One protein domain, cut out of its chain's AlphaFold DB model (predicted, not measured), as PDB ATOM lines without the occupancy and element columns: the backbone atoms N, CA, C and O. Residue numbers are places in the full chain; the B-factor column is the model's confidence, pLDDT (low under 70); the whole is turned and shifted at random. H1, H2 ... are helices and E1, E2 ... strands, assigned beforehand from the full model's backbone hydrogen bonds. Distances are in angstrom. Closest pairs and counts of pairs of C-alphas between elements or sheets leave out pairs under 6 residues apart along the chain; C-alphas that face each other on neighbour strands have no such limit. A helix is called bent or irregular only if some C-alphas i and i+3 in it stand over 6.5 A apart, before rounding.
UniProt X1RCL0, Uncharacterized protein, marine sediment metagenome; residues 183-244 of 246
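AT A GLANCE: This is residues 183 to 244 of the 246 residues of an uncharacterized protein of marine sediment metagenome (UniProt X1RCL0). Picture a long hairpin of two strands, E1 and E2, bent through about a right angle partway along, with the long helix H2 packed in the crook of the bend, along the stretch between the bend and the hairpin's turn. At the other end of the bent hairpin the short strand E3 folds back beside the end of E2, and the small helix H1 packs there by E2 and E3. The printed part has 62 residues with two named helices and three named strands, in the order H1, E1, E2, E3, H2, and its class is mixed, helices and strands. The strands make one sheet in the order E1, E2, E3, antiparallel throughout: a meander, each strand the antiparallel neighbour of the one before. The whole is compact, with a radius of gyration of the C-alphas of 11.6 A, and rounded, with spans of 31 by 25 by 18 A.

IN THESE COORDINATES: Begin at C-alpha 183, at (271.360, 285.762, 397.056); residues 183 to 187 belong to no named element. At C-alpha 188, (280.476, 282.409, 402.268), H1 begins, and it holds residues 188 to 191, 5.1 A from first to last C-alpha. Next look for E1, residues 196 to 206, 24.5 A long, which starts at C-alpha 196, (272.009, 284.492, 413.424), and bends by 97 degrees at residue 199. E2, residues 209 to 221, is 25.8 A long and bends by 97 degrees at residue 216. E3, residues 224 to 226, is 7.1 A long. The last element is H2, residues 228 to 242, 22.2 A long, which ends at C-alpha 242, (268.011, 296.677, 387.585). H2 is irregular: C-alphas 232 and 235 are 7.0 A apart.

HOW THE PARTS SIT: Start with the hairpin of E1 and E2, antiparallel at 145 degrees between their directions. C-alphas 203 and 213 face each other at 4.4 A, and you will find N 202 and O 214 within hydrogen-bond range at 2.8 A, and N 197 and O 218 at 2.9 A. E2 and E3 are a hairpin too, with N 226 and O 219 within hydrogen-bond range at 2.8 A. The pairing is staggered: E2 pairs with E1 over residues 209 to 219 and with E3 over residues 219 to 221. E1 and E3 are the edge strands, and they are apart. The sheet is only just strongly twisted, its C-alphas lying up to 4.1 A off their best plane. H2 is on the sheet at a height of 6.3 A, and it lies over none of the strands, but only just: dropped onto the local plane, 2 of its 15 C-alphas fall on E1. Look at Gly 216 and Ala 229 for the closest C-alphas of E2 and H2, 5.1 A apart. The closest C-alphas of E1 and H2 are those of Val 202 and Ala 229, at 6.7 A. H1 only grazes the sheet, with its residues 188 to 191; its closest C-alpha pair with E3 is Ala 189 and Gly 224, at 5.0 A. H1 and H2 are apart. In H2, 9 of 11 O i to N i+4 pairs are within hydrogen-bond range, and H1 is too short for such a pair.

THE WHOLE: The two C-alphas farthest apart are those of Gly 194 and Asp 243, at 31.9 A. From the C-alpha of Glu 183 to that of Gly 244 is 16.4 A. The printed part has no cut, and the links H1 to E1, E1 to E2, E2 to E3 and E3 to H2 are tight. The mean pLDDT of the printed part is 95.1, and no printed residue is under 70 in this predicted model.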
ATOM      1  N   GLU A 183     270.328 286.721 397.445       96.12
ATOM      2  CA  GLU A 183     271.360 285.762 397.056       96.12
ATOM      3  C   GLU A 183     272.731 286.440 397.092       96.12
ATOM      4  O   GLU A 183     272.871 287.615 396.742       96.12
ATOM      5  N   THR A 184     273.747 285.705 397.533       94.88
ATOM      6  CA  THR A 184     275.126 286.202 397.577       94.88
ATOM      7  C   THR A 184     275.994 285.431 396.602       94.88
ATOM      8  O   THR A 184     275.843 284.221 396.460       94.88
ATOM      9  N   PHE A 185     276.954 286.109 395.976       92.62
ATOM     10  CA  PHE A 185     277.965 285.434 395.169       92.62
ATOM     11  C   PHE A 185     278.918 284.599 396.044       92.62
ATOM     12  O   PHE A 185     279.345 285.049 397.110       92.62
ATOM     13  N   GLY A 186     279.309 283.417 395.557       94.56
ATOM     14  CA  GLY A 186     280.205 282.499 396.264       94.56
ATOM     15  C   GLY A 186     279.506 281.691 397.364       94.56
ATOM     16  O   GLY A 186     278.285 281.606 397.405       94.56
ATOM     17  N   ASP A 187     280.292 281.077 398.250       95.00
ATOM     18  CA  ASP A 187     279.806 280.102 399.242       95.00
ATOM     19  C   ASP A 187     279.893 280.590 400.699       95.00
ATOM     20  O   ASP A 187     279.618 279.833 401.629       95.00
ATOM     21  N   VAL A 188     280.269 281.856 400.918       95.44
ATOM     22  CA  VAL A 188     280.476 282.409 402.268       95.44
ATOM     23  C   VAL A 188     279.192 282.351 403.089       95.44
ATOM     24  O   VAL A 188     279.237 281.956 404.251       95.44
ATOM     25  N   ALA A 189     278.051 282.708 402.492       95.12
ATOM     26  CA  ALA A 189     276.776 282.669 403.195       95.12
ATOM     27  C   ALA A 189     276.367 281.240 403.573       95.12
ATOM     28  O   ALA A 189     276.042 280.999 404.733       95.12
ATOM     29  N   GLY A 190     276.494 280.289 402.641       96.31
ATOM     30  CA  GLY A 190     276.219 278.877 402.907       96.31
ATOM     31  C   GLY A 190     277.137 278.279 403.977       96.31
ATOM     32  O   GLY A 190     276.673 277.567 404.861       96.31
ATOM     33  N   LYS A 191     278.425 278.646 404.005       97.06
ATOM     34  CA  LYS A 191     279.355 278.253 405.087       97.06
ATOM     35  C   LYS A 191     278.969 278.806 406.460       97.06
ATOM     36  O   LYS A 191     279.412 278.271 407.474       97.06
ATOM     37  N   MET A 192     278.192 279.886 406.496       96.81
ATOM     38  CA  MET A 192     277.677 280.507 407.717       96.81
ATOM     39  C   MET A 192     276.225 280.112 408.006       96.81
ATOM     40  O   MET A 192     275.616 280.698 408.901       96.81
ATOM     41  N   GLU A 193     275.651 279.150 407.280       95.56
ATOM     42  CA  GLU A 193     274.252 278.766 407.443       95.56
ATOM     43  C   GLU A 193     273.912 278.437 408.907       95.56
ATOM     44  O   GLU A 193     274.645 277.753 409.622       95.56
ATOM     45  N   GLY A 194     272.787 278.984 409.375       91.19
ATOM     46  CA  GLY A 194     272.344 278.864 410.765       91.19
ATOM     47  C   GLY A 194     272.926 279.918 411.716       91.19
ATOM     48  O   GLY A 194     272.395 280.088 412.821       91.19
ATOM     49  N   LEU A 195     273.942 280.685 411.301       96.00
ATOM     50  CA  LEU A 195     274.402 281.854 412.048       96.00
ATOM     51  C   LEU A 195     273.332 282.952 412.029       96.00
ATOM     52  O   LEU A 195     272.880 283.408 410.977       96.00
ATOM     53  N   ASN A 196     272.973 283.418 413.225       95.81
ATOM     54  CA  ASN A 196     272.009 284.492 413.424       95.81
ATOM     55  C   ASN A 196     272.695 285.682 414.091       95.81
ATOM     56  O   ASN A 196     273.009 285.640 415.282       95.81
ATOM     57  N   LEU A 197     272.884 286.760 413.336       96.69
ATOM     58  CA  LEU A 197     273.400 288.013 413.871       96.69
ATOM     59  C   LEU A 197     272.235 288.862 414.367       96.69
ATOM     60  O   LEU A 197     271.272 289.103 413.639       96.69
ATOM     61  N   ARG A 198     272.320 289.321 415.617       95.94
ATOM     62  CA  ARG A 198     271.291 290.144 416.266       95.94
ATOM     63  C   ARG A 198     271.876 291.478 416.695       95.94
ATOM     64  O   ARG A 198     273.031 291.535 417.101       95.94
ATOM     65  N   ASN A 199     271.047 292.521 416.672       94.50
ATOM     66  CA  ASN A 199     271.422 293.885 417.059       94.50
ATOM     67  C   ASN A 199     272.602 294.437 416.242       94.50
ATOM     68  O   ASN A 199     273.502 295.070 416.792       94.50
ATOM     69  N   ILE A 200     272.597 294.192 414.930       96.31
ATOM     70  CA  ILE A 200     273.643 294.666 414.022       96.31
ATOM     71  C   ILE A 200     273.123 295.753 413.084       96.31
ATOM     72  O   ILE A 200     271.932 295.824 412.777       96.31
ATOM     73  N   ASN A 201     274.038 296.597 412.612       96.94
ATOM     74  CA  ASN A 201     273.786 297.538 411.527       96.94
ATOM     75  C   ASN A 201     274.294 296.932 410.212       96.94
ATOM     76  O   ASN A 201     275.465 296.570 410.105       96.94
ATOM     77  N   VAL A 202     273.408 296.825 409.227       96.81
ATOM     78  CA  VAL A 202     273.714 296.371 407.870       96.81
ATOM     79  C   VAL A 202     273.763 297.588 406.966       96.81
ATOM     80  O   VAL A 202     272.796 298.346 406.901       96.81
ATOM     81  N   ARG A 203     274.868 297.756 406.240       96.62
ATOM     82  CA  ARG A 203     275.037 298.827 405.254       96.62
ATOM     83  C   ARG A 203     275.011 298.240 403.855       96.62
ATOM     84  O   ARG A 203     275.770 297.325 403.559       96.62
ATOM     85  N   MET A 204     274.159 298.799 403.007       95.56
ATOM     86  CA  MET A 204     274.135 298.519 401.581       95.56
ATOM     87  C   MET A 204     274.984 299.561 400.861       95.56
ATOM     88  O   MET A 204     274.741 300.769 400.983       95.56
ATOM     89  N   LEU A 205     275.983 299.079 400.131       96.06
ATOM     90  CA  LEU A 205     276.789 299.889 399.229       96.06
ATOM     91  C   LEU A 205     276.270 299.690 397.805       96.06
ATOM     92  O   LEU A 205     275.874 298.583 397.458       96.06
ATOM     93  N   VAL A 206     276.256 300.764 397.019       95.25
ATOM     94  CA  VAL A 206     275.989 300.740 395.578       95.25
ATOM     95  C   VAL A 206     277.123 301.507 394.907       95.25
ATOM     96  O   VAL A 206     277.364 302.671 395.240       95.25
ATOM     97  N   ASN A 207     277.853 300.852 394.007       93.50
ATOM     98  CA  ASN A 207     279.095 301.327 393.398       93.50
ATOM     99  C   ASN A 207     280.083 301.851 394.459       93.50
ATOM    100  O   ASN A 207     280.537 302.996 394.391       93.50
ATOM    101  N   ASP A 208     280.326 301.036 395.491       93.38
ATOM    102  CA  ASP A 208     281.201 301.319 396.642       93.38
ATOM    103  C   ASP A 208     280.809 302.539 397.498       93.38
ATOM    104  O   ASP A 208     281.536 302.939 398.411       93.38
ATOM    105  N   LYS A 209     279.630 303.132 397.268       94.75
ATOM    106  CA  LYS A 209     279.108 304.259 398.052       94.75
ATOM    107  C   LYS A 209     277.965 303.812 398.946       94.75
ATOM    108  O   LYS A 209     277.098 303.049 398.530       94.75
ATOM    109  N   LYS A 210     277.930 304.324 400.180       95.06
ATOM    110  CA  LYS A 210     276.822 304.066 401.112       95.06
ATOM    111  C   LYS A 210     275.507 304.539 400.485       95.06
ATOM    112  O   LYS A 210     275.333 305.736 400.278       95.06
ATOM    113  N   HIS A 211     274.586 303.606 400.245       93.75
ATOM    114  CA  HIS A 211     273.249 303.896 399.714       93.75
ATOM    115  C   HIS A 211     272.201 303.910 400.822       93.75
ATOM    116  O   HIS A 211     271.448 304.870 400.965       93.75
ATOM    117  N   LYS A 212     272.162 302.859 401.647       94.56
ATOM    118  CA  LYS A 212     271.185 302.727 402.736       94.56
ATOM    119  C   LYS A 212     271.720 301.848 403.854       94.56
ATOM    120  O   LYS A 212     272.660 301.083 403.661       94.56
ATOM    121  N   GLU A 213     271.115 301.948 405.028       96.12
ATOM    122  CA  GLU A 213     271.405 301.055 406.143       96.12
ATOM    123  C   GLU A 213     270.133 300.639 406.871       96.12
ATOM    124  O   GLU A 213     269.116 301.333 406.824       96.12
ATOM    125  N   ALA A 214     270.196 299.486 407.525       95.31
ATOM    126  CA  ALA A 214     269.131 298.969 408.364       95.31
ATOM    127  C   ALA A 214     269.732 298.354 409.627       95.31
ATOM    128  O   ALA A 214     270.741 297.652 409.575       95.31
ATOM    129  N   PHE A 215     269.098 298.610 410.766       94.75
ATOM    130  CA  PHE A 215     269.445 297.970 412.027       94.75
ATOM    131  C   PHE A 215     268.497 296.803 412.294       94.75
ATOM    132  O   PHE A 215     267.282 296.943 412.141       94.75
ATOM    133  N   GLY A 216     269.028 295.659 412.713       93.69
ATOM    134  CA  GLY A 216     268.198 294.519 413.075       93.69
ATOM    135  C   GLY A 216     268.949 293.201 413.076       93.69
ATOM    136  O   GLY A 216     270.080 293.105 413.551       93.69
ATOM    137  N   GLU A 217     268.264 292.174 412.587       95.81
ATOM    138  CA  GLU A 217     268.764 290.807 412.549       95.81
ATOM    139  C   GLU A 217     269.043 290.381 411.105       95.81
ATOM    140  O   GLU A 217     268.299 290.748 410.185       95.81
ATOM    141  N   VAL A 218     270.106 289.593 410.940       97.50
ATOM    142  CA  VAL A 218     270.496 288.945 409.684       97.50
ATOM    143  C   VAL A 218     270.661 287.461 409.943       97.50
ATOM    144  O   VAL A 218     271.286 287.059 410.927       97.50
ATOM    145  N   PHE A 219     270.108 286.660 409.043       97.19
ATOM    146  CA  PHE A 219     270.229 285.211 409.056       97.19
ATOM    147  C   PHE A 219     270.928 284.767 407.777       97.19
ATOM    148  O   PHE A 219     270.578 285.238 406.693       97.19
ATOM    149  N   PHE A 220     271.890 283.866 407.915       97.56
ATOM    150  CA  PHE A 220     272.568 283.241 406.788       97.56
ATOM    151  C   PHE A 220     271.831 281.966 406.380       97.56
ATOM    152  O   PHE A 220     271.445 281.157 407.230       97.56
ATOM    153  N   THR A 221     271.616 281.817 405.078       96.06
ATOM    154  CA  THR A 221     271.010 280.647 404.437       96.06
ATOM    155  C   THR A 221     272.019 280.017 403.487       96.06
ATOM    156  O   THR A 221     273.002 280.657 403.115       96.06
ATOM    157  N   GLU A 222     271.741 278.794 403.035       95.69
ATOM    158  CA  GLU A 222     272.551 278.099 402.026       95.69
ATOM    159  C   GLU A 222     272.925 278.988 400.818       95.69
ATOM    160  O   GLU A 222     274.071 278.992 400.374       95.69
ATOM    161  N   PHE A 223     271.979 279.789 400.317       95.12
ATOM    162  CA  PHE A 223     272.137 280.591 399.095       95.12
ATOM    163  C   PHE A 223     272.469 282.077 399.329       95.12
ATOM    164  O   PHE A 223     272.698 282.818 398.368       95.12
ATOM    165  N   GLY A 224     272.432 282.569 400.570       96.94
ATOM    166  CA  GLY A 224     272.576 284.001 400.815       96.94
ATOM    167  C   GLY A 224     272.137 284.468 402.195       96.94
ATOM    168  O   GLY A 224     272.406 283.840 403.216       96.94
ATOM    169  N   VAL A 225     271.495 285.634 402.239       97.31
ATOM    170  CA  VAL A 225     271.128 286.307 403.486       97.31
ATOM    171  C   VAL A 225     269.653 286.684 403.523       97.31
ATOM    172  O   VAL A 225     269.021 287.029 402.524       97.31
ATOM    173  N   THR A 226     269.081 286.635 404.719       97.00
ATOM    174  CA  THR A 226     267.702 287.031 405.011       97.00
ATOM    175  C   THR A 226     267.623 287.678 406.396       97.00
ATOM    176  O   THR A 226     268.634 288.053 406.985       97.00
ATOM    177  N   GLY A 227     266.414 287.847 406.920       94.62
ATOM    178  CA  GLY A 227     266.146 288.500 408.197       94.62
ATOM    179  C   GLY A 227     265.680 289.948 408.026       94.62
ATOM    180  O   GLY A 227     265.843 290.528 406.952       94.62
ATOM    181  N   PRO A 228     265.051 290.542 409.056       92.75
ATOM    182  CA  PRO A 228     264.380 291.837 408.952       92.75
ATOM    183  C   PRO A 228     265.229 292.940 408.313       92.75
ATOM    184  O   PRO A 228     264.719 293.658 407.459       92.75
ATOM    185  N   ALA A 229     266.519 293.038 408.662       95.75
ATOM    186  CA  ALA A 229     267.393 294.071 408.109       95.75
ATOM    187  C   ALA A 229     267.617 293.884 406.597       95.75
ATOM    188  O   ALA A 229     267.515 294.845 405.836       95.75
ATOM    189  N   ILE A 230     267.843 292.644 406.148       97.38
ATOM    190  CA  ILE A 230     267.988 292.315 404.723       97.38
ATOM    191  C   ILE A 230     266.681 292.546 403.973       97.38
ATOM    192  O   ILE A 230     266.683 293.189 402.927       97.38
ATOM    193  N   LEU A 231     265.552 292.080 404.516       95.62
ATOM    194  CA  LEU A 231     264.245 292.250 403.880       95.62
ATOM    195  C   LEU A 231     263.942 293.740 403.663       95.62
ATOM    196  O   LEU A 231     263.555 294.116 402.558       95.62
ATOM    197  N   THR A 232     264.197 294.594 404.658       93.12
ATOM    198  CA  THR A 232     264.039 296.054 404.547       93.12
ATOM    199  C   THR A 232     264.900 296.668 403.440       93.12
ATOM    200  O   THR A 232     264.438 297.573 402.745       93.12
ATOM    201  N   LEU A 233     266.133 296.190 403.253       95.56
ATOM    202  CA  LEU A 233     267.053 296.701 402.230       95.56
ATOM    203  C   LEU A 233     266.798 296.110 400.835       95.56
ATOM    204  O   LEU A 233     267.108 296.756 399.838       95.56
ATOM    205  N   SER A 234     266.198 294.920 400.751       96.69
ATOM    206  CA  SER A 234     266.094 294.134 399.514       96.69
ATOM    207  C   SER A 234     265.457 294.876 398.340       96.69
ATOM    208  O   SER A 234     265.894 294.713 397.206       96.69
ATOM    209  N   GLY A 235     264.458 295.727 398.594       94.12
ATOM    210  CA  GLY A 235     263.826 296.514 397.537       94.12
ATOM    211  C   GLY A 235     264.808 297.471 396.853       94.12
ATOM    212  O   GLY A 235     264.786 297.596 395.635       94.12
ATOM    213  N   GLU A 236     265.690 298.110 397.612       93.94
ATOM    214  CA  GLU A 236     266.680 299.049 397.069       93.94
ATOM    215  C   GLU A 236     267.797 298.305 396.331       93.94
ATOM    216  O   GLU A 236     268.254 298.766 395.291       93.94
ATOM    217  N   ALA A 237     268.193 297.125 396.824       95.06
ATOM    218  CA  ALA A 237     269.151 296.257 396.140       95.06
ATOM    219  C   ALA A 237     268.621 295.811 394.766       95.06
ATOM    220  O   ALA A 237     269.336 295.855 393.770       95.06
ATOM    221  N   VAL A 238     267.343 295.423 394.700       95.19
ATOM    222  CA  VAL A 238     266.675 295.044 393.446       95.19
ATOM    223  C   VAL A 238     266.626 296.209 392.457       95.19
ATOM    224  O   VAL A 238     266.825 295.985 391.264       95.19
ATOM    225  N   ASP A 239     266.372 297.432 392.929       93.31
ATOM    226  CA  ASP A 239     266.383 298.624 392.073       93.31
ATOM    227  C   ASP A 239     267.790 298.900 391.534       93.31
ATOM    228  O   ASP A 239     267.973 298.998 390.324       93.31
ATOM    229  N   ALA A 240     268.799 298.914 392.409       94.25
ATOM    230  CA  ALA A 240     270.186 299.143 392.017       94.25
ATOM    231  C   ALA A 240     270.676 298.125 390.970       94.25
ATOM    232  O   ALA A 240     271.273 298.518 389.970       94.25
ATOM    233  N   MET A 241     270.364 296.836 391.153       91.81
ATOM    234  CA  MET A 241     270.720 295.790 390.189       91.81
ATOM    235  C   MET A 241     270.018 295.968 388.837       91.81
ATOM    236  O   MET A 241     270.621 295.720 387.794       91.81
ATOM    237  N   ARG A 242     268.750 296.400 388.829       92.25
ATOM    238  CA  ARG A 242     268.011 296.677 387.585       92.25
ATOM    239  C   ARG A 242     268.578 297.862 386.819       92.25
ATOM    240  O   ARG A 242     268.571 297.834 385.592       92.25
ATOM    241  N   ASP A 243     269.100 298.845 387.538       92.06
ATOM    242  CA  ASP A 243     269.770 300.011 386.966       92.06
ATOM    243  C   ASP A 243     271.218 299.702 386.524       92.06
ATOM    244  O   ASP A 243     271.917 300.577 386.017       92.06
ATOM    245  N   GLY A 244     271.679 298.454 386.682       90.19
ATOM    246  CA  GLY A 244     273.016 298.013 386.277       90.19
ATOM    247  C   GLY A 244     274.130 298.428 387.240       90.19
ATOM    248  O   GLY A 244     275.305 298.387 386.872       90.19
TER     249      GLY A 244